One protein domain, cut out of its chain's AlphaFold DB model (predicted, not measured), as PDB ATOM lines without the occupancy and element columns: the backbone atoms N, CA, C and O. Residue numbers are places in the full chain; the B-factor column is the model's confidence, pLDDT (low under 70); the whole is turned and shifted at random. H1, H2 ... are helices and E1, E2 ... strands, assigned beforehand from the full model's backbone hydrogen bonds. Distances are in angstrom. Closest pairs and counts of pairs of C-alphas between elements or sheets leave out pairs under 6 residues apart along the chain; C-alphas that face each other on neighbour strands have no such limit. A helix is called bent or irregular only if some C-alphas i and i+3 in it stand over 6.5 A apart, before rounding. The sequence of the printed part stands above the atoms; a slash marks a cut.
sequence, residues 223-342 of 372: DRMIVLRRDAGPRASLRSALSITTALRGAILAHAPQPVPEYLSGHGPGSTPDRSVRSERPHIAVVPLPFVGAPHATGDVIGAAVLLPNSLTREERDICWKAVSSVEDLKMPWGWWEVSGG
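This is residues 223 to 342 of the 372 residues of an uncharacterized protein of Candidatus Sulfopaludibacter sp. SbA4 (UniProt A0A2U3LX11). A single strongly twisted sheet of five strands, curled like part of a barrel, wraps round the long helix H1. A second helix, H3, lies over the same face of the sheet as H1, and the two helices stand at a steep tilt of 66 degrees; the links with Gly 270 and Pro 295 reach out to opposite ends of the long axis. The printed part has 120 residues, with three named helices and five named strands in the order E1 H1 H2 E2 E3 H3 E4 E5; the class is mixed, helices and strands. The sheet's order is E2 E3 E1 E5 E4, all antiparallel. The whole is compact, with a radius of gyration of the C-alphas of 14.8 A, yet elongated in outline, 46 by 30 by 23 A.

E1, residues 223 to 232, begins at C-alpha 223 (-46.996, -49.982, 13.348) and measures 28.4 A. H1, residues 238 to 254, measures 24.8 A; it is irregular, with C-alphas 239 and 242 7.6 A apart. H2 is residues 262 to 265, 5.1 A, and E2 is residues 285 to 290, 15.7 A. E3, residues 301 to 309, measures 23.1 A, and H3, residues 314 to 325, 16.1 A. E4 is residues 329 to 332, 10.0 A. E5, residues 335 to 341, 19.9 A, ends at C-alpha 341 (-44.494, -32.503, 10.972).

E1 and E3 are antiparallel neighbours, with N 228 and O 304 2.8 A apart. E1 also pairs with E5, N 231 to O 338 being 2.8 A. E2 and E3 form a hairpin, with N 287 and O 305 2.9 A apart, and E4 and E5 form another, with N 330 and O 337 2.8 A apart. E5 is staggered, pairing with E4 over residues 335 to 338 and with E1 over 338 to 341. The sheet curls round H1; the closest C-alphas of H1 and E2 are those of Thr 245 and Val 286, 5.7 A, and of H1 and E4 those of Ala 247 and Leu 330, 5.7 A. E1, H1 H2 and E2 make a split strand-helix-strand unit, two strands running the same way with E3 between them, and its crossover is right-handed. H3 is on the same face as H1, at a height over the sheet of 9.7 A, and runs along E1 at 10 degrees on the local plane. H1 and H3 only just touch, only at their ends, with 3 pairs of C-alphas within 8 A, the closest Ile 252 and Ala 323 at 5.6 A. H2 only grazes the sheet. In H3 every O i to N i+4 pair is within hydrogen-bond range, in H1 11 of 13, and H2 is too short for such a pair.

The two C-alphas farthest apart are those of Gly 270 and Pro 295, 48.7 A. The printed part has no cut. The link H2 to E2, residues 266 to 284, is long. The mean pLDDT of the printed part is 92.8, and residue 342 is under 70.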
ATOM      1  N   ASP A 223     -45.639 -50.135  13.904       85.81
ATOM      2  CA  ASP A 223     -46.996 -49.982  13.348       85.81
ATOM      3  C   ASP A 223     -47.330 -48.543  12.921       85.81
ATOM      4  O   ASP A 223     -48.309 -48.316  12.203       85.81
ATOM      5  N   ARG A 224     -46.530 -47.565  13.361       88.62
ATOM      6  CA  ARG A 224     -46.763 -46.128  13.174       88.62
ATOM      7  C   ARG A 224     -45.475 -45.406  12.818       88.62
ATOM      8  O   ARG A 224     -44.384 -45.843  13.175       88.62
ATOM      9  N   MET A 225     -45.617 -44.257  12.166       93.81
ATOM     10  CA  MET A 225     -44.507 -43.347  11.909       93.81
ATOM     11  C   MET A 225     -44.902 -41.892  12.149       93.81
ATOM     12  O   MET A 225     -46.050 -41.510  11.926       93.81
ATOM     13  N   ILE A 226     -43.930 -41.082  12.554       94.69
ATOM     14  CA  ILE A 226     -44.018 -39.623  12.592       94.69
ATOM     15  C   ILE A 226     -43.154 -39.094  11.454       94.69
ATOM     16  O   ILE A 226     -41.961 -39.382  11.418       94.69
ATOM     17  N   VAL A 227     -43.751 -38.350  10.525       95.50
ATOM     18  CA  VAL A 227     -43.066 -37.844   9.328       95.50
ATOM     19  C   VAL A 227     -42.658 -36.392   9.526       95.50
ATOM     20  O   VAL A 227     -43.502 -35.561   9.861       95.50
ATOM     21  N   LEU A 228     -41.390 -36.096   9.249       95.12
ATOM     22  CA  LEU A 228     -40.831 -34.753   9.147       95.12
ATOM     23  C   LEU A 228     -40.476 -34.474   7.684       95.12
ATOM     24  O   LEU A 228     -39.561 -35.081   7.115       95.12
ATOM     25  N   ARG A 229     -41.227 -33.572   7.054       95.31
ATOM     26  CA  ARG A 229     -40.979 -33.126   5.681       95.31
ATOM     27  C   ARG A 229     -39.845 -32.108   5.681       95.31
ATOM     28  O   ARG A 229     -39.799 -31.261   6.563       95.31
ATOM     29  N   ARG A 230     -38.972 -32.160   4.672       94.94
ATOM     30  CA  ARG A 230     -38.012 -31.084   4.406       94.94
ATOM     31  C   ARG A 230     -38.729 -29.888   3.777       94.94
ATOM     32  O   ARG A 230     -39.212 -29.985   2.645       94.94
ATOM     33  N   ASP A 231     -38.738 -28.768   4.482       94.69
ATOM     34  CA  ASP A 231     -39.375 -27.525   4.050       94.69
ATOM     35  C   ASP A 231     -38.391 -26.615   3.308       94.69
ATOM     36  O   ASP A 231     -38.737 -26.068   2.258       94.69
ATOM     37  N   ALA A 232     -37.153 -26.519   3.803       95.06
ATOM     38  CA  ALA A 232     -36.064 -25.764   3.183       95.06
ATOM     39  C   ALA A 232     -34.700 -26.461   3.370       95.06
ATOM     40  O   ALA A 232     -34.590 -27.482   4.051       95.06
ATOM     41  N   GLY A 233     -33.663 -25.920   2.723       94.62
ATOM     42  CA  GLY A 233     -32.290 -26.442   2.752       94.62
ATOM     43  C   GLY A 233     -31.864 -27.207   1.483       94.62
ATOM     44  O   GLY A 233     -32.676 -27.435   0.573       94.62
ATOM     45  N   PRO A 234     -30.581 -27.612   1.376       95.12
ATOM     46  CA  PRO A 234     -30.051 -28.260   0.182       95.12
ATOM     47  C   PRO A 234     -30.674 -29.640  -0.048       95.12
ATOM     48  O   PRO A 234     -31.126 -30.313   0.886       95.12
ATOM     49  N   ARG A 235     -30.746 -30.064  -1.317       93.31
ATOM     50  CA  ARG A 235     -31.190 -31.423  -1.668       93.31
ATOM     51  C   ARG A 235     -30.129 -32.428  -1.248       93.31
ATOM     52  O   ARG A 235     -28.939 -32.150  -1.350       93.31
ATOM     53  N   ALA A 236     -30.575 -33.594  -0.802       92.81
ATOM     54  CA  ALA A 236     -29.697 -34.689  -0.441       92.81
ATOM     55  C   ALA A 236     -30.170 -35.967  -1.128       92.81
ATOM     56  O   ALA A 236     -31.370 -36.218  -1.211       92.81
ATOM     57  N   SER A 237     -29.226 -36.777  -1.596       92.25
ATOM     58  CA  SER A 237     -29.525 -38.120  -2.088       92.25
ATOM     59  C   SER A 237     -29.508 -39.125  -0.937       92.25
ATOM     60  O   SER A 237     -29.072 -38.820   0.177       92.25
ATOM     61  N   LEU A 238     -29.907 -40.364  -1.220       91.56
ATOM     62  CA  LEU A 238     -29.798 -41.483  -0.281       91.56
ATOM     63  C   LEU A 238     -28.398 -41.684   0.327       91.56
ATOM     64  O   LEU A 238     -28.295 -42.211   1.432       91.56
ATOM     65  N   ARG A 239     -27.324 -41.216  -0.324       92.88
ATOM     66  CA  ARG A 239     -25.957 -41.267   0.235       92.88
ATOM     67  C   ARG A 239     -25.822 -40.475   1.541       92.88
ATOM     68  O   ARG A 239     -24.976 -40.801   2.364       92.88
ATOM     69  N   SER A 240     -26.681 -39.479   1.760       94.50
ATOM     70  CA  SER A 240     -26.709 -38.668   2.980       94.50
ATOM     71  C   SER A 240     -27.587 -39.260   4.087       94.50
ATOM     72  O   SER A 240     -27.701 -38.640   5.146       94.50
ATOM     73  N   ALA A 241     -28.195 -40.436   3.883       94.88
ATOM     74  CA  ALA A 241     -29.126 -41.063   4.825       94.88
ATOM     75  C   ALA A 241     -28.603 -41.047   6.265       94.88
ATOM     76  O   ALA A 241     -29.262 -40.487   7.136       94.88
ATOM     77  N   LEU A 242     -27.385 -41.555   6.488       96.69
ATOM     78  CA  LEU A 242     -26.789 -41.639   7.821       96.69
ATOM     79  C   LEU A 242     -26.656 -40.261   8.482       96.69
ATOM     80  O   LEU A 242     -27.022 -40.094   9.639       96.69
ATOM     81  N   SER A 243     -26.182 -39.253   7.747       96.94
ATOM     82  CA  SER A 243     -26.039 -37.896   8.290       96.94
ATOM     83  C   SER A 243     -27.380 -37.259   8.673       96.94
ATOM     84  O   SER A 243     -27.459 -36.589   9.700       96.94
ATOM     85  N   ILE A 244     -28.439 -37.515   7.898       97.00
ATOM     86  CA  ILE A 244     -29.793 -37.010   8.163       97.00
ATOM     87  C   ILE A 244     -30.380 -37.714   9.385       97.00
ATOM     88  O   ILE A 244     -30.865 -37.057  10.303       97.00
ATOM     89  N   THR A 245     -30.314 -39.048   9.429       97.50
ATOM     90  CA  THR A 245     -30.865 -39.827  10.544       97.50
ATOM     91  C   THR A 245     -30.102 -39.587  11.843       97.50
ATOM     92  O   THR A 245     -30.722 -39.549  12.901       97.50
ATOM     93  N   THR A 246     -28.783 -39.365  11.786       97.31
ATOM     94  CA  THR A 246     -27.976 -38.997  12.960       97.31
ATOM     95  C   THR A 246     -28.341 -37.606  13.473       97.31
ATOM     96  O   THR A 246     -28.542 -37.451  14.677       97.31
ATOM     97  N   ALA A 247     -28.487 -36.615  12.584       97.81
ATOM     98  CA  ALA A 247     -28.923 -35.272  12.967       97.81
ATOM     99  C   ALA A 247     -30.320 -35.297  13.607       97.81
ATOM    100  O   ALA A 247     -30.521 -34.718  14.673       97.81
ATOM    101  N   LEU A 248     -31.259 -36.036  13.006       97.56
ATOM    102  CA  LEU A 248     -32.606 -36.197  13.547       97.56
ATOM    103  C   LEU A 248     -32.599 -36.924  14.896       97.56
ATOM    104  O   LEU A 248     -33.242 -36.461  15.832       97.56
ATOM    105  N   ARG A 249     -31.834 -38.014  15.045       96.88
ATOM    106  CA  ARG A 249     -31.689 -38.689  16.341       96.88
ATOM    107  C   ARG A 249     -31.150 -37.728  17.403       96.88
ATOM    108  O   ARG A 249     -31.711 -37.667  18.489       96.88
ATOM    109  N   GLY A 250     -30.101 -36.965  17.094       95.88
ATOM    110  CA  GLY A 250     -29.541 -35.969  18.012       95.88
ATOM    111  C   GLY A 250     -30.567 -34.915  18.437       95.88
ATOM    112  O   GLY A 250     -30.713 -34.655  19.629       95.88
ATOM    113  N   ALA A 251     -31.328 -34.374  17.482       96.88
ATOM    114  CA  ALA A 251     -32.373 -33.389  17.754       96.88
ATOM    115  C   ALA A 251     -33.501 -33.959  18.635       96.88
ATOM    116  O   ALA A 251     -33.901 -33.326  19.609       96.88
ATOM    117  N   ILE A 252     -33.961 -35.186  18.363       96.50
ATOM    118  CA  ILE A 252     -34.977 -35.863  19.189       96.50
ATOM    119  C   ILE A 252     -34.491 -36.017  20.633       96.50
ATOM    120  O   ILE A 252     -35.247 -35.741  21.562       96.50
ATOM    121  N   LEU A 253     -33.238 -36.438  20.836       94.94
ATOM    122  CA  LEU A 253     -32.676 -36.618  22.178       94.94
ATOM    123  C   LEU A 253     -32.530 -35.293  22.934       94.94
ATOM    124  O   LEU A 253     -32.725 -35.273  24.147       94.94
ATOM    125  N   ALA A 254     -32.242 -34.192  22.235       95.06
ATOM    126  CA  ALA A 254     -32.185 -32.859  22.837       95.06
ATOM    127  C   ALA A 254     -33.560 -32.368  23.331       95.06
ATOM    128  O   ALA A 254     -33.629 -31.632  24.313       95.06
ATOM    129  N   HIS A 255     -34.650 -32.802  22.687       94.56
ATOM    130  CA  HIS A 255     -36.028 -32.482  23.080       94.56
ATOM    131  C   HIS A 255     -36.694 -33.558  23.954       94.56
ATOM    132  O   HIS A 255     -37.852 -33.404  24.350       94.56
ATOM    133  N   ALA A 256     -35.994 -34.651  24.259       94.31
ATOM    134  CA  ALA A 256     -36.523 -35.719  25.092       94.31
ATOM    135  C   ALA A 256     -36.562 -35.308  26.580       94.31
ATOM    136  O   ALA A 256     -35.702 -34.546  27.038       94.31
ATOM    137  N   PRO A 257     -37.529 -35.825  27.366       93.19
ATOM    138  CA  PRO A 257     -37.532 -35.622  28.812       93.19
ATOM    139  C   PRO A 257     -36.263 -36.208  29.445       93.19
ATOM    140  O   PRO A 257     -35.698 -37.165  28.919       93.19
ATOM    141  N   GLN A 258     -35.828 -35.644  30.575       89.81
ATOM    142  CA  GLN A 258     -34.661 -36.123  31.316       89.81
ATOM    143  C   GLN A 258     -35.092 -36.907  32.567       89.81
ATOM    144  O   GLN A 258     -35.946 -36.416  33.308       89.81
ATOM    145  N   PRO A 259     -34.506 -38.087  32.837       89.56
ATOM    146  CA  PRO A 259     -33.552 -38.807  31.985       89.56
ATOM    147  C   PRO A 259     -34.209 -39.339  30.700       89.56
ATOM    148  O   PRO A 259     -35.391 -39.685  30.706       89.56
ATOM    149  N   VAL A 260     -33.440 -39.415  29.604       92.06
ATOM    150  CA  VAL A 260     -33.970 -39.843  28.298       92.06
ATOM    151  C   VAL A 260     -34.529 -41.271  28.376       92.06
ATOM    152  O   VAL A 260     -33.769 -42.195  28.677       92.06
ATOM    153  N   PRO A 261     -35.817 -41.491  28.047       94.19
ATOM    154  CA  PRO A 261     -36.421 -42.817  28.085       94.19
ATOM    155  C   PRO A 261     -35.729 -43.825  27.160       94.19
ATOM    156  O   PRO A 261     -35.335 -43.492  26.040       94.19
ATOM    157  N   GLU A 262     -35.651 -45.084  27.599       94.38
ATOM    158  CA  GLU A 262     -35.042 -46.201  26.857       94.38
ATOM    159  C   GLU A 262     -35.641 -46.374  25.452       94.38
ATOM    160  O   GLU A 262     -34.911 -46.580  24.488       94.38
ATOM    161  N   TYR A 263     -36.959 -46.209  25.294       94.38
ATOM    162  CA  TYR A 263     -37.626 -46.337  23.993       94.38
ATOM    163  C   TYR A 263     -37.321 -45.189  23.010       94.38
ATOM    164  O   TYR A 263     -37.615 -45.324  21.822       94.38
ATOM    165  N   LEU A 264     -36.735 -44.075  23.474       94.06
ATOM    166  CA  LEU A 264     -36.243 -42.971  22.635       94.06
ATOM    167  C   LEU A 264     -34.733 -43.066  22.393       94.06
ATOM    168  O   LEU A 264     -34.269 -42.845  21.276       94.06
ATOM    169  N   SER A 265     -33.960 -43.384  23.432       92.81
ATOM    170  CA  SER A 265     -32.499 -43.471  23.346       92.81
ATOM    171  C   SER A 265     -32.013 -44.772  22.709       92.81
ATOM    172  O   SER A 265     -30.980 -44.773  22.039       92.81
ATOM    173  N   GLY A 266     -32.735 -45.877  22.906       92.38
ATOM    174  CA  GLY A 266     -32.246 -47.232  22.647       92.38
ATOM    175  C   GLY A 266     -31.171 -47.685  23.643       92.38
ATOM    176  O   GLY A 266     -30.491 -48.683  23.400       92.38
ATOM    177  N   HIS A 267     -30.982 -46.948  24.743       93.56
ATOM    178  CA  HIS A 267     -29.982 -47.230  25.769       93.56
ATOM    179  C   HIS A 267     -30.635 -47.965  26.944       93.56
ATOM    180  O   HIS A 267     -31.557 -47.447  27.572       93.56
ATOM    181  N   GLY A 268     -30.156 -49.176  27.228       90.00
ATOM    182  CA  GLY A 268     -30.667 -50.032  28.291       90.00
ATOM    183  C   GLY A 268     -30.289 -49.547  29.698       90.00
ATOM    184  O   GLY A 268     -29.453 -48.641  29.850       90.00
ATOM    185  N   PRO A 269     -30.874 -50.160  30.742       84.31
ATOM    186  CA  PRO A 269     -30.572 -49.840  32.135       84.31
ATOM    187  C   PRO A 269     -29.065 -49.905  32.436       84.31
ATOM    188  O   PRO A 269     -28.378 -50.832  32.013       84.31
ATOM    189  N   GLY A 270     -28.548 -48.918  33.175       81.75
ATOM    190  CA  GLY A 270     -27.124 -48.833  33.536       81.75
ATOM    191  C   GLY A 270     -26.227 -48.132  32.508       81.75
ATOM    192  O   GLY A 270     -25.011 -48.109  32.684       81.75
ATOM    193  N   SER A 271     -26.802 -47.545  31.454       87.25
ATOM    194  CA  SER A 271     -26.057 -46.699  30.516       87.25
ATOM    195  C   SER A 271     -25.549 -45.415  31.186       87.25
ATOM    196  O   SER A 271     -26.306 -44.721  31.862       87.25
ATOM    197  N   THR A 272     -24.284 -45.071  30.946       84.50
ATOM    198  CA  THR A 272     -23.652 -43.802  31.341       84.50
ATOM    199  C   THR A 272     -23.222 -43.009  30.098       84.50
ATOM    200  O   THR A 272     -23.167 -43.584  29.005       84.50
ATOM    201  N   PRO A 273     -22.902 -41.704  30.222       78.75
ATOM    202  CA  PRO A 273     -22.383 -40.915  29.100       78.75
ATOM    203  C   PRO A 273     -21.151 -41.541  28.425       78.75
ATOM    204  O   PRO A 273     -21.060 -41.531  27.202       78.75
ATOM    205  N   ASP A 274     -20.263 -42.155  29.212       84.38
ATOM    206  CA  ASP A 274     -19.026 -42.775  28.716       84.38
ATOM    207  C   ASP A 274     -19.205 -44.242  28.286       84.38
ATOM    208  O   ASP A 274     -18.344 -44.813  27.614       84.38
ATOM    209  N   ARG A 275     -20.318 -44.883  28.667       86.81
ATOM    210  CA  ARG A 275     -20.602 -46.287  28.350       86.81
ATOM    211  C   ARG A 275     -22.094 -46.516  28.125       86.81
ATOM    212  O   ARG A 275     -22.866 -46.699  29.063       86.81
ATOM    213  N   SER A 276     -22.489 -46.590  26.858       84.88
ATOM    214  CA  SER A 276     -23.862 -46.928  26.470       84.88
ATOM    215  C   SER A 276     -24.077 -48.446  26.474       84.88
ATOM    216  O   SER A 276     -23.325 -49.185  25.840       84.88
ATOM    217  N   VAL A 277     -25.113 -48.913  27.171       91.44
ATOM    218  CA  VAL A 277     -25.576 -50.306  27.125       91.44
ATOM    219  C   VAL A 277     -26.717 -50.387  26.115       91.44
ATOM    220  O   VAL A 277     -27.628 -49.564  26.135       91.44
ATOM    221  N   ARG A 278     -26.682 -51.364  25.208       90.88
ATOM    222  CA  ARG A 278     -27.756 -51.578  24.227       90.88
ATOM    223  C   ARG A 278     -29.054 -51.995  24.934       90.88
ATOM    224  O   ARG A 278     -29.022 -52.855  25.807       90.88
ATOM    225  N   SER A 279     -30.185 -51.414  24.536       91.94
ATOM    226  CA  SER A 279     -31.512 -51.874  24.962       91.94
ATOM    227  C   SER A 279     -31.914 -53.178  24.262       91.94
ATOM    228  O   SER A 279     -31.749 -53.316  23.048       91.94
ATOM    229  N   GLU A 280     -32.506 -54.104  25.020       91.25
ATOM    230  CA  GLU A 280     -33.169 -55.307  24.487       91.25
ATOM    231  C   GLU A 280     -34.668 -55.086  24.210       91.25
ATOM    232  O   GLU A 280     -35.349 -55.971  23.690       91.25
ATOM    233  N   ARG A 281     -35.205 -53.903  24.537       91.12
ATOM    234  CA  ARG A 281     -36.600 -53.541  24.262       91.12
ATOM    235  C   ARG A 281     -36.706 -52.830  22.904       91.12
ATOM    236  O   ARG A 281     -35.813 -52.057  22.535       91.12
ATOM    237  N   PRO A 282     -37.801 -53.041  22.149       92.88
ATOM    238  CA  PRO A 282     -38.083 -52.240  20.966       92.88
ATOM    239  C   PRO A 282     -38.095 -50.743  21.302       92.88
ATOM    240  O   PRO A 282     -38.770 -50.307  22.232       92.88
ATOM    241  N   HIS A 283     -37.364 -49.962  20.518       94.62
ATOM    242  CA  HIS A 283     -37.268 -48.507  20.622       94.62
ATOM    243  C   HIS A 283     -37.479 -47.885  19.242       94.62
ATOM    244  O   HIS A 283     -37.574 -48.600  18.241       94.62
ATOM    245  N   ILE A 284     -37.601 -46.561  19.178       96.25
ATOM    246  CA  ILE A 284     -37.831 -45.868  17.910       96.25
ATOM    247  C   ILE A 284     -36.737 -46.169  16.878       96.25
ATOM    248  O   ILE A 284     -35.562 -46.305  17.215       96.25
ATOM    249  N   ALA A 285     -37.114 -46.204  15.602       96.50
ATOM    250  CA  ALA A 285     -36.159 -46.226  14.498       96.50
ATOM    251  C   ALA A 285     -36.266 -44.935  13.689       96.50
ATOM    252  O   ALA A 285     -37.363 -44.470  13.394       96.50
ATOM    253  N   VAL A 286     -35.129 -44.360  13.310       97.44
ATOM    254  CA  VAL A 286     -35.077 -43.149  12.486       97.44
ATOM    255  C   VAL A 286     -34.722 -43.547  11.061       97.44
ATOM    256  O   VAL A 286     -33.708 -44.206  10.841       97.44
ATOM    257  N   VAL A 287     -35.550 -43.157  10.094       96.94
ATOM    258  CA  VAL A 287     -35.395 -43.550   8.687       96.94
ATOM    259  C   VAL A 287     -35.434 -42.334   7.758       96.94
ATOM    260  O   VAL A 287     -36.211 -41.407   7.999       96.94
ATOM    261  N   PRO A 288     -34.626 -42.299   6.684       96.75
ATOM    262  CA  PRO A 288     -34.812 -41.317   5.623       96.75
ATOM    263  C   PRO A 288     -36.059 -41.667   4.799       96.75
ATOM    264  O   PRO A 288     -36.412 -42.837   4.656       96.75
ATOM    265  N   LEU A 289     -36.694 -40.661   4.202       96.12
ATOM    266  CA  LEU A 289     -37.787 -40.843   3.247       96.12
ATOM    267  C   LEU A 289     -37.322 -40.419   1.849       96.12
ATOM    268  O   LEU A 289     -37.409 -39.234   1.513       96.12
ATOM    269  N   PRO A 290     -36.780 -41.343   1.039       95.88
ATOM    270  CA  PRO A 290     -36.407 -41.060  -0.338       95.88
ATOM    271  C   PRO A 290     -37.610 -41.147  -1.285       95.88
ATOM    272  O   PRO A 290     -38.535 -41.932  -1.075       95.88
ATOM    273  N   PHE A 291     -37.579 -40.386  -2.375       93.12
ATOM    274  CA  PHE A 291     -38.512 -40.558  -3.482       93.12
ATOM    275  C   PHE A 291     -38.077 -41.758  -4.339       93.12
ATOM    276  O   PHE A 291     -37.210 -41.632  -5.207       93.12
ATOM    277  N   VAL A 292     -38.652 -42.931  -4.049       91.38
ATOM    278  CA  VAL A 292     -38.366 -44.236  -4.680       91.38
ATOM    279  C   VAL A 292     -39.660 -44.985  -5.025       91.38
ATOM    280  O   VAL A 292     -40.719 -44.670  -4.488       91.38
ATOM    281  N   GLY A 293     -39.584 -45.985  -5.912       84.94
ATOM    282  CA  GLY A 293     -40.717 -46.874  -6.222       84.94
ATOM    283  C   GLY A 293     -41.741 -46.325  -7.226       84.94
ATOM    284  O   GLY A 293     -42.844 -46.855  -7.315       84.94
ATOM    285  N   ALA A 294     -41.389 -45.280  -7.982       85.12
ATOM    286  CA  ALA A 294     -42.202 -44.712  -9.060       85.12
ATOM    287  C   ALA A 294     -41.400 -44.657 -10.382       85.12
ATOM    288  O   ALA A 294     -40.172 -44.564 -10.318       85.12
ATOM    289  N   PRO A 295     -42.052 -44.642 -11.566       86.00
ATOM    290  CA  PRO A 295     -41.377 -44.647 -12.876       86.00
ATOM    291  C   PRO A 295     -40.343 -43.530 -13.102       86.00
ATOM    292  O   PRO A 295     -39.423 -43.693 -13.897       86.00
ATOM    293  N   HIS A 296     -40.472 -42.405 -12.390       84.69
ATOM    294  CA  HIS A 296     -39.570 -41.248 -12.470       84.69
ATOM    295  C   HIS A 296     -38.962 -40.882 -11.105       84.69
ATOM    296  O   HIS A 296     -38.709 -39.712 -10.816       84.69
ATOM    297  N   ALA A 297     -38.780 -41.873 -10.232       89.31
ATOM    298  CA  ALA A 297     -38.155 -41.686  -8.928       89.31
ATOM    299  C   ALA A 297     -36.701 -41.200  -9.053       89.31
ATOM    300  O   ALA A 297     -35.897 -41.810  -9.753       89.31
ATOM    301  N   THR A 298     -36.349 -40.125  -8.341       89.00
ATOM    302  CA  THR A 298     -35.007 -39.514  -8.409       89.00
ATOM    303  C   THR A 298     -34.043 -40.031  -7.341       89.00
ATOM    304  O   THR A 298     -32.841 -39.812  -7.448       89.00
ATOM    305  N   GLY A 299     -34.543 -40.698  -6.293       89.50
ATOM    306  CA  GLY A 299     -33.731 -41.100  -5.138       89.50
ATOM    307  C   GLY A 299     -33.347 -39.945  -4.200       89.50
ATOM    308  O   GLY A 299     -32.583 -40.161  -3.253       89.50
ATOM    309  N   ASP A 300     -33.879 -38.739  -4.430       94.06
ATOM    310  CA  ASP A 300     -33.743 -37.602  -3.516       94.06
ATOM    311  C   ASP A 300     -34.471 -37.886  -2.197       94.06
ATOM    312  O   ASP A 300     -35.594 -38.394  -2.185       94.06
ATOM    313  N   VAL A 301     -33.857 -37.516  -1.075       95.62
ATOM    314  CA  VAL A 301     -34.475 -37.594   0.251       95.62
ATOM    315  C   VAL A 301     -35.371 -36.374   0.456       95.62
ATOM    316  O   VAL A 301     -34.903 -35.236   0.503       95.62
ATOM    317  N   ILE A 302     -36.676 -36.621   0.568       94.25
ATOM    318  CA  ILE A 302     -37.719 -35.590   0.685       94.25
ATOM    319  C   ILE A 302     -38.102 -35.285   2.143       94.25
ATOM    320  O   ILE A 302     -38.798 -34.308   2.420       94.25
ATOM    321  N   GLY A 303     -37.629 -36.104   3.081       95.31
ATOM    322  CA  GLY A 303     -37.838 -35.936   4.513       95.31
ATOM    323  C   GLY A 303     -37.236 -37.090   5.307       95.31
ATOM    324  O   GLY A 303     -36.457 -37.889   4.786       95.31
ATOM    325  N   ALA A 304     -37.625 -37.196   6.566       96.88
ATOM    326  CA  ALA A 304     -37.269 -38.303   7.440       96.88
ATOM    327  C   ALA A 304     -38.481 -38.714   8.281       96.88
ATOM    328  O   ALA A 304     -39.450 -37.967   8.402       96.88
ATOM    329  N   ALA A 305     -38.441 -39.911   8.852       96.94
ATOM    330  CA  ALA A 305     -39.480 -40.387   9.744       96.94
ATOM    331  C   ALA A 305     -38.912 -41.082  10.974       96.94
ATOM    332  O   ALA A 305     -37.803 -41.618  10.965       96.94
ATOM    333  N   VAL A 306     -39.728 -41.098  12.020       97.44
ATOM    334  CA  VAL A 306     -39.500 -41.860  13.243       97.44
ATOM    335  C   VAL A 306     -40.544 -42.963  13.307       97.44
ATOM    336  O   VAL A 306     -41.734 -42.680  13.421       97.44
ATOM    337  N   LEU A 307     -40.107 -44.212  13.194       96.88
ATOM    338  CA  LEU A 307     -40.948 -45.397  13.316       96.88
ATOM    339  C   LEU A 307     -41.134 -45.734  14.796       96.88
ATOM    340  O   LEU A 307     -40.163 -45.790  15.551       96.88
ATOM    341  N   LEU A 308     -42.380 -45.971  15.199       95.69
ATOM    342  CA  LEU A 308     -42.759 -46.257  16.580       95.69
ATOM    343  C   LEU A 308     -43.066 -47.751  16.743       95.69
ATOM    344  O   LEU A 308     -43.875 -48.278  15.971       95.69
ATOM    345  N   PRO A 309     -42.445 -48.438  17.719       94.88
ATOM    346  CA  PRO A 309     -42.791 -49.812  18.033       94.88
ATOM    347  C   PRO A 309     -44.255 -49.965  18.458       94.88
ATOM    348  O   PRO A 309     -44.803 -49.135  19.185       94.88
ATOM    349  N   ASN A 310     -44.862 -51.081  18.071       91.19
ATOM    350  CA  ASN A 310     -46.225 -51.460  18.431       91.19
ATOM    351  C   ASN A 310     -46.382 -51.767  19.934       91.19
ATOM    352  O   ASN A 310     -47.502 -51.787  20.441       91.19
ATOM    353  N   SER A 311     -45.267 -51.958  20.644       92.12
ATOM    354  CA  SER A 311     -45.212 -52.192  22.085       92.12
ATOM    355  C   SER A 311     -45.329 -50.920  22.927       92.12
ATOM    356  O   SER A 311     -45.467 -51.035  24.141       92.12
ATOM    357  N   LEU A 312     -45.252 -49.724  22.324       93.00
ATOM    358  CA  LEU A 312     -45.350 -48.470  23.077       93.00
ATOM    359  C   LEU A 312     -46.762 -48.256  23.634       93.00
ATOM    360  O   LEU A 312     -47.766 -48.482  22.946       93.00
ATOM    361  N   THR A 313     -46.856 -47.737  24.855       94.12
ATOM    362  CA  THR A 313     -48.131 -47.287  25.428       94.12
ATOM    363  C   THR A 313     -48.613 -45.994  24.764       94.12
ATOM    364  O   THR A 313     -47.947 -45.400  23.909       94.12
ATOM    365  N   ARG A 314     -49.823 -45.538  25.105       89.94
ATOM    366  CA  ARG A 314     -50.342 -44.269  24.579       89.94
ATOM    367  C   ARG A 314     -49.520 -43.088  25.091       89.94
ATOM    368  O   ARG A 314     -49.181 -42.212  24.307       89.94
ATOM    369  N   GLU A 315     -49.160 -43.121  26.363       93.19
ATOM    370  CA  GLU A 315     -48.389 -42.091  27.046       93.19
ATOM    371  C   GLU A 315     -46.969 -41.998  26.465       93.19
ATOM    372  O   GLU A 315     -46.488 -40.906  26.166       93.19
ATOM    373  N   GLU A 316     -46.323 -43.141  26.216       94.38
ATOM    374  CA  GLU A 316     -44.997 -43.203  25.586       94.38
ATOM    375  C   GLU A 316     -45.025 -42.677  24.144       94.38
ATOM    376  O   GLU A 316     -44.125 -41.943  23.722       94.38
ATOM    377  N   ARG A 317     -46.089 -42.985  23.388       93.62
ATOM    378  CA  ARG A 317     -46.295 -42.417  22.047       93.62
ATOM    379  C   ARG A 317     -46.472 -40.904  22.080       93.62
ATOM    380  O   ARG A 317     -45.919 -40.228  21.216       93.62
ATOM    381  N   ASP A 318     -47.205 -40.372  23.052       92.12
ATOM    382  CA  ASP A 318     -47.403 -38.928  23.191       92.12
ATOM    383  C   ASP A 318     -46.086 -38.211  23.529       92.12
ATOM    384  O   ASP A 318     -45.833 -37.111  23.033       92.12
ATOM    385  N   ILE A 319     -45.205 -38.841  24.314       94.69
ATOM    386  CA  ILE A 319     -43.847 -38.339  24.578       94.69
ATOM    387  C   ILE A 319     -43.010 -38.343  23.293       94.69
ATOM    388  O   ILE A 319     -42.392 -37.327  22.971       94.69
ATOM    389  N   CYS A 320     -43.034 -39.440  22.525       94.62
ATOM    390  CA  CYS A 320     -42.357 -39.505  21.227       94.62
ATOM    391  C   CYS A 320     -42.872 -38.417  20.277       94.62
ATOM    392  O   CYS A 320     -42.083 -37.723  19.642       94.62
ATOM    393  N   TRP A 321     -44.191 -38.225  20.212       93.75
ATOM    394  CA  TRP A 321     -44.807 -37.192  19.386       93.75
ATOM    395  C   TRP A 321     -44.325 -35.793  19.759       93.75
ATOM    396  O   TRP A 321     -43.939 -35.035  18.872       93.75
ATOM    397  N   LYS A 322     -44.311 -35.460  21.054       93.81
ATOM    398  CA  LYS A 322     -43.827 -34.163  21.539       93.81
ATOM    399  C   LYS A 322     -42.357 -33.948  21.185       93.81
ATOM    400  O   LYS A 322     -42.048 -32.933  20.576       93.81
ATOM    401  N   ALA A 323     -41.486 -34.914  21.484       94.94
ATOM    402  CA  ALA A 323     -40.053 -34.797  21.208       94.94
ATOM    403  C   ALA A 323     -39.760 -34.624  19.708       94.94
ATOM    404  O   ALA A 323     -38.969 -33.767  19.333       94.94
ATOM    405  N   VAL A 324     -40.431 -35.393  18.841       95.25
ATOM    406  CA  VAL A 324     -40.238 -35.311  17.383       95.25
ATOM    407  C   VAL A 324     -40.853 -34.038  16.799       95.25
ATOM    408  O   VAL A 324     -40.248 -33.416  15.934       95.25
ATOM    409  N   SER A 325     -42.029 -33.617  17.273       91.94
ATOM    410  CA  SER A 325     -42.703 -32.407  16.769       91.94
ATOM    411  C   SER A 325     -42.027 -31.108  17.209       91.94
ATOM    412  O   SER A 325     -42.316 -30.063  16.639       91.94
ATOM    413  N   SER A 326     -41.157 -31.163  18.223       94.31
ATOM    414  CA  SER A 326     -40.314 -30.040  18.644       94.31
ATOM    415  C   SER A 326     -39.070 -29.847  17.772       94.31
ATOM    416  O   SER A 326     -38.394 -28.834  17.920       94.31
ATOM    417  N   VAL A 327     -38.762 -30.786  16.871       96.19
ATOM    418  CA  VAL A 327     -37.642 -30.657  15.934       96.19
ATOM    419  C   VAL A 327     -38.067 -29.780  14.757       96.19
ATOM    420  O   VAL A 327     -38.859 -30.209  13.920       96.19
ATOM    421  N   GLU A 328     -37.514 -28.571  14.684       95.31
ATOM    422  CA  GLU A 328     -37.757 -27.621  13.583       95.31
ATOM    423  C   GLU A 328     -36.581 -27.557  12.598       95.31
ATOM    424  O   GLU A 328     -36.785 -27.333  11.408       95.31
ATOM    425  N   ASP A 329     -35.363 -27.842  13.069       95.69
ATOM    426  CA  ASP A 329     -34.141 -27.765  12.272       95.69
ATOM    427  C   ASP A 329     -33.259 -29.003  12.451       95.69
ATOM    428  O   ASP A 329     -33.026 -29.483  13.562       95.69
ATOM    429  N   LEU A 330     -32.685 -29.477  11.347       96.56
ATOM    430  CA  LEU A 330     -31.649 -30.504  11.328       96.56
ATOM    431  C   LEU A 330     -30.341 -29.895  10.837       96.56
ATOM    432  O   LEU A 330     -30.300 -29.299   9.764       96.56
ATOM    433  N   LYS A 331     -29.259 -30.077  11.599       95.88
ATOM    434  CA  LYS A 331     -27.908 -29.644  11.219       95.88
ATOM    435  C   LYS A 331     -27.046 -30.856  10.891       95.88
ATOM    436  O   LYS A 331     -26.876 -31.744  11.725       95.88
ATOM    437  N   MET A 332     -26.489 -30.877   9.688       95.94
ATOM    438  CA  MET A 332     -25.610 -31.925   9.177       95.94
ATOM    439  C   MET A 332     -24.246 -31.317   8.815       95.94
ATOM    440  O   MET A 332     -24.159 -30.117   8.560       95.94
ATOM    441  N   PRO A 333     -23.169 -32.114   8.699       93.31
ATOM    442  CA  PRO A 333     -21.848 -31.590   8.330       93.31
ATOM    443  C   PRO A 333     -21.801 -30.845   6.985       93.31
ATOM    444  O   PRO A 333     -20.932 -30.009   6.771       93.31
ATOM    445  N   TRP A 334     -22.728 -31.150   6.075       92.31
ATOM    446  CA  TRP A 334     -22.799 -30.585   4.723       92.31
ATOM    447  C   TRP A 334     -23.901 -29.531   4.548       92.31
ATOM    448  O   TRP A 334     -24.056 -28.995   3.451       92.31
ATOM    449  N   GLY A 335     -24.705 -29.250   5.576       94.38
ATOM    450  CA  GLY A 335     -25.817 -28.316   5.439       94.38
ATOM    451  C   GLY A 335     -26.852 -28.410   6.551       94.38
ATOM    452  O   GLY A 335     -26.594 -28.916   7.638       94.38
ATOM    453  N   TRP A 336     -28.040 -27.893   6.268       96.69
ATOM    454  CA  TRP A 336     -29.134 -27.795   7.225       96.69
ATOM    455  C   TRP A 336     -30.467 -28.042   6.532       96.69
ATOM    456  O   TRP A 336     -30.590 -27.732   5.349       96.69
ATOM    457  N   TRP A 337     -31.464 -28.545   7.253       97.50
ATOM    458  CA  TRP A 337     -32.859 -28.577   6.808       97.50
ATOM    459  C   TRP A 337     -33.759 -27.899   7.830       97.50
ATOM    460  O   TRP A 337     -33.671 -28.232   9.005       97.50
ATOM    461  N   GLU A 338     -34.668 -27.051   7.354       96.94
ATOM    462  CA  GLU A 338     -35.906 -26.754   8.082       96.94
ATOM    463  C   GLU A 338     -36.873 -27.914   7.838       96.94
ATOM    464  O   GLU A 338     -37.047 -28.356   6.691       96.94
ATOM    465  N   VAL A 339     -37.502 -28.414   8.898       95.75
ATOM    466  CA  VAL A 339     -38.437 -29.535   8.836       95.75
ATOM    467  C   VAL A 339     -39.741 -29.234   9.560       95.75
ATOM    468  O   VAL A 339     -39.779 -28.497  10.541       95.75
ATOM    469  N   SER A 340     -40.832 -29.836   9.092       90.81
ATOM    470  CA  SER A 340     -42.123 -29.762   9.778       90.81
ATOM    471  C   SER A 340     -42.856 -31.099   9.785       90.81
ATOM    472  O   SER A 340     -42.708 -31.934   8.887       90.81
ATOM    473  N   GLY A 341     -43.655 -31.317  10.833       84.00
ATOM    474  CA  GLY A 341     -44.494 -32.503  10.972       84.00
ATOM    475  C   GLY A 341     -45.535 -32.610   9.855       84.00
ATOM    476  O   GLY A 341     -46.172 -31.623   9.491       84.00
ATOM    477  N   GLY A 342     -45.758 -33.825   9.350       57.19
ATOM    478  CA  GLY A 342     -46.728 -34.154   8.296       57.19
ATOM    479  C   GLY A 342     -48.213 -34.004   8.675       57.19
ATOM    480  O   GLY A 342     -49.036 -34.765   8.178       57.19
TER     481      GLY A 342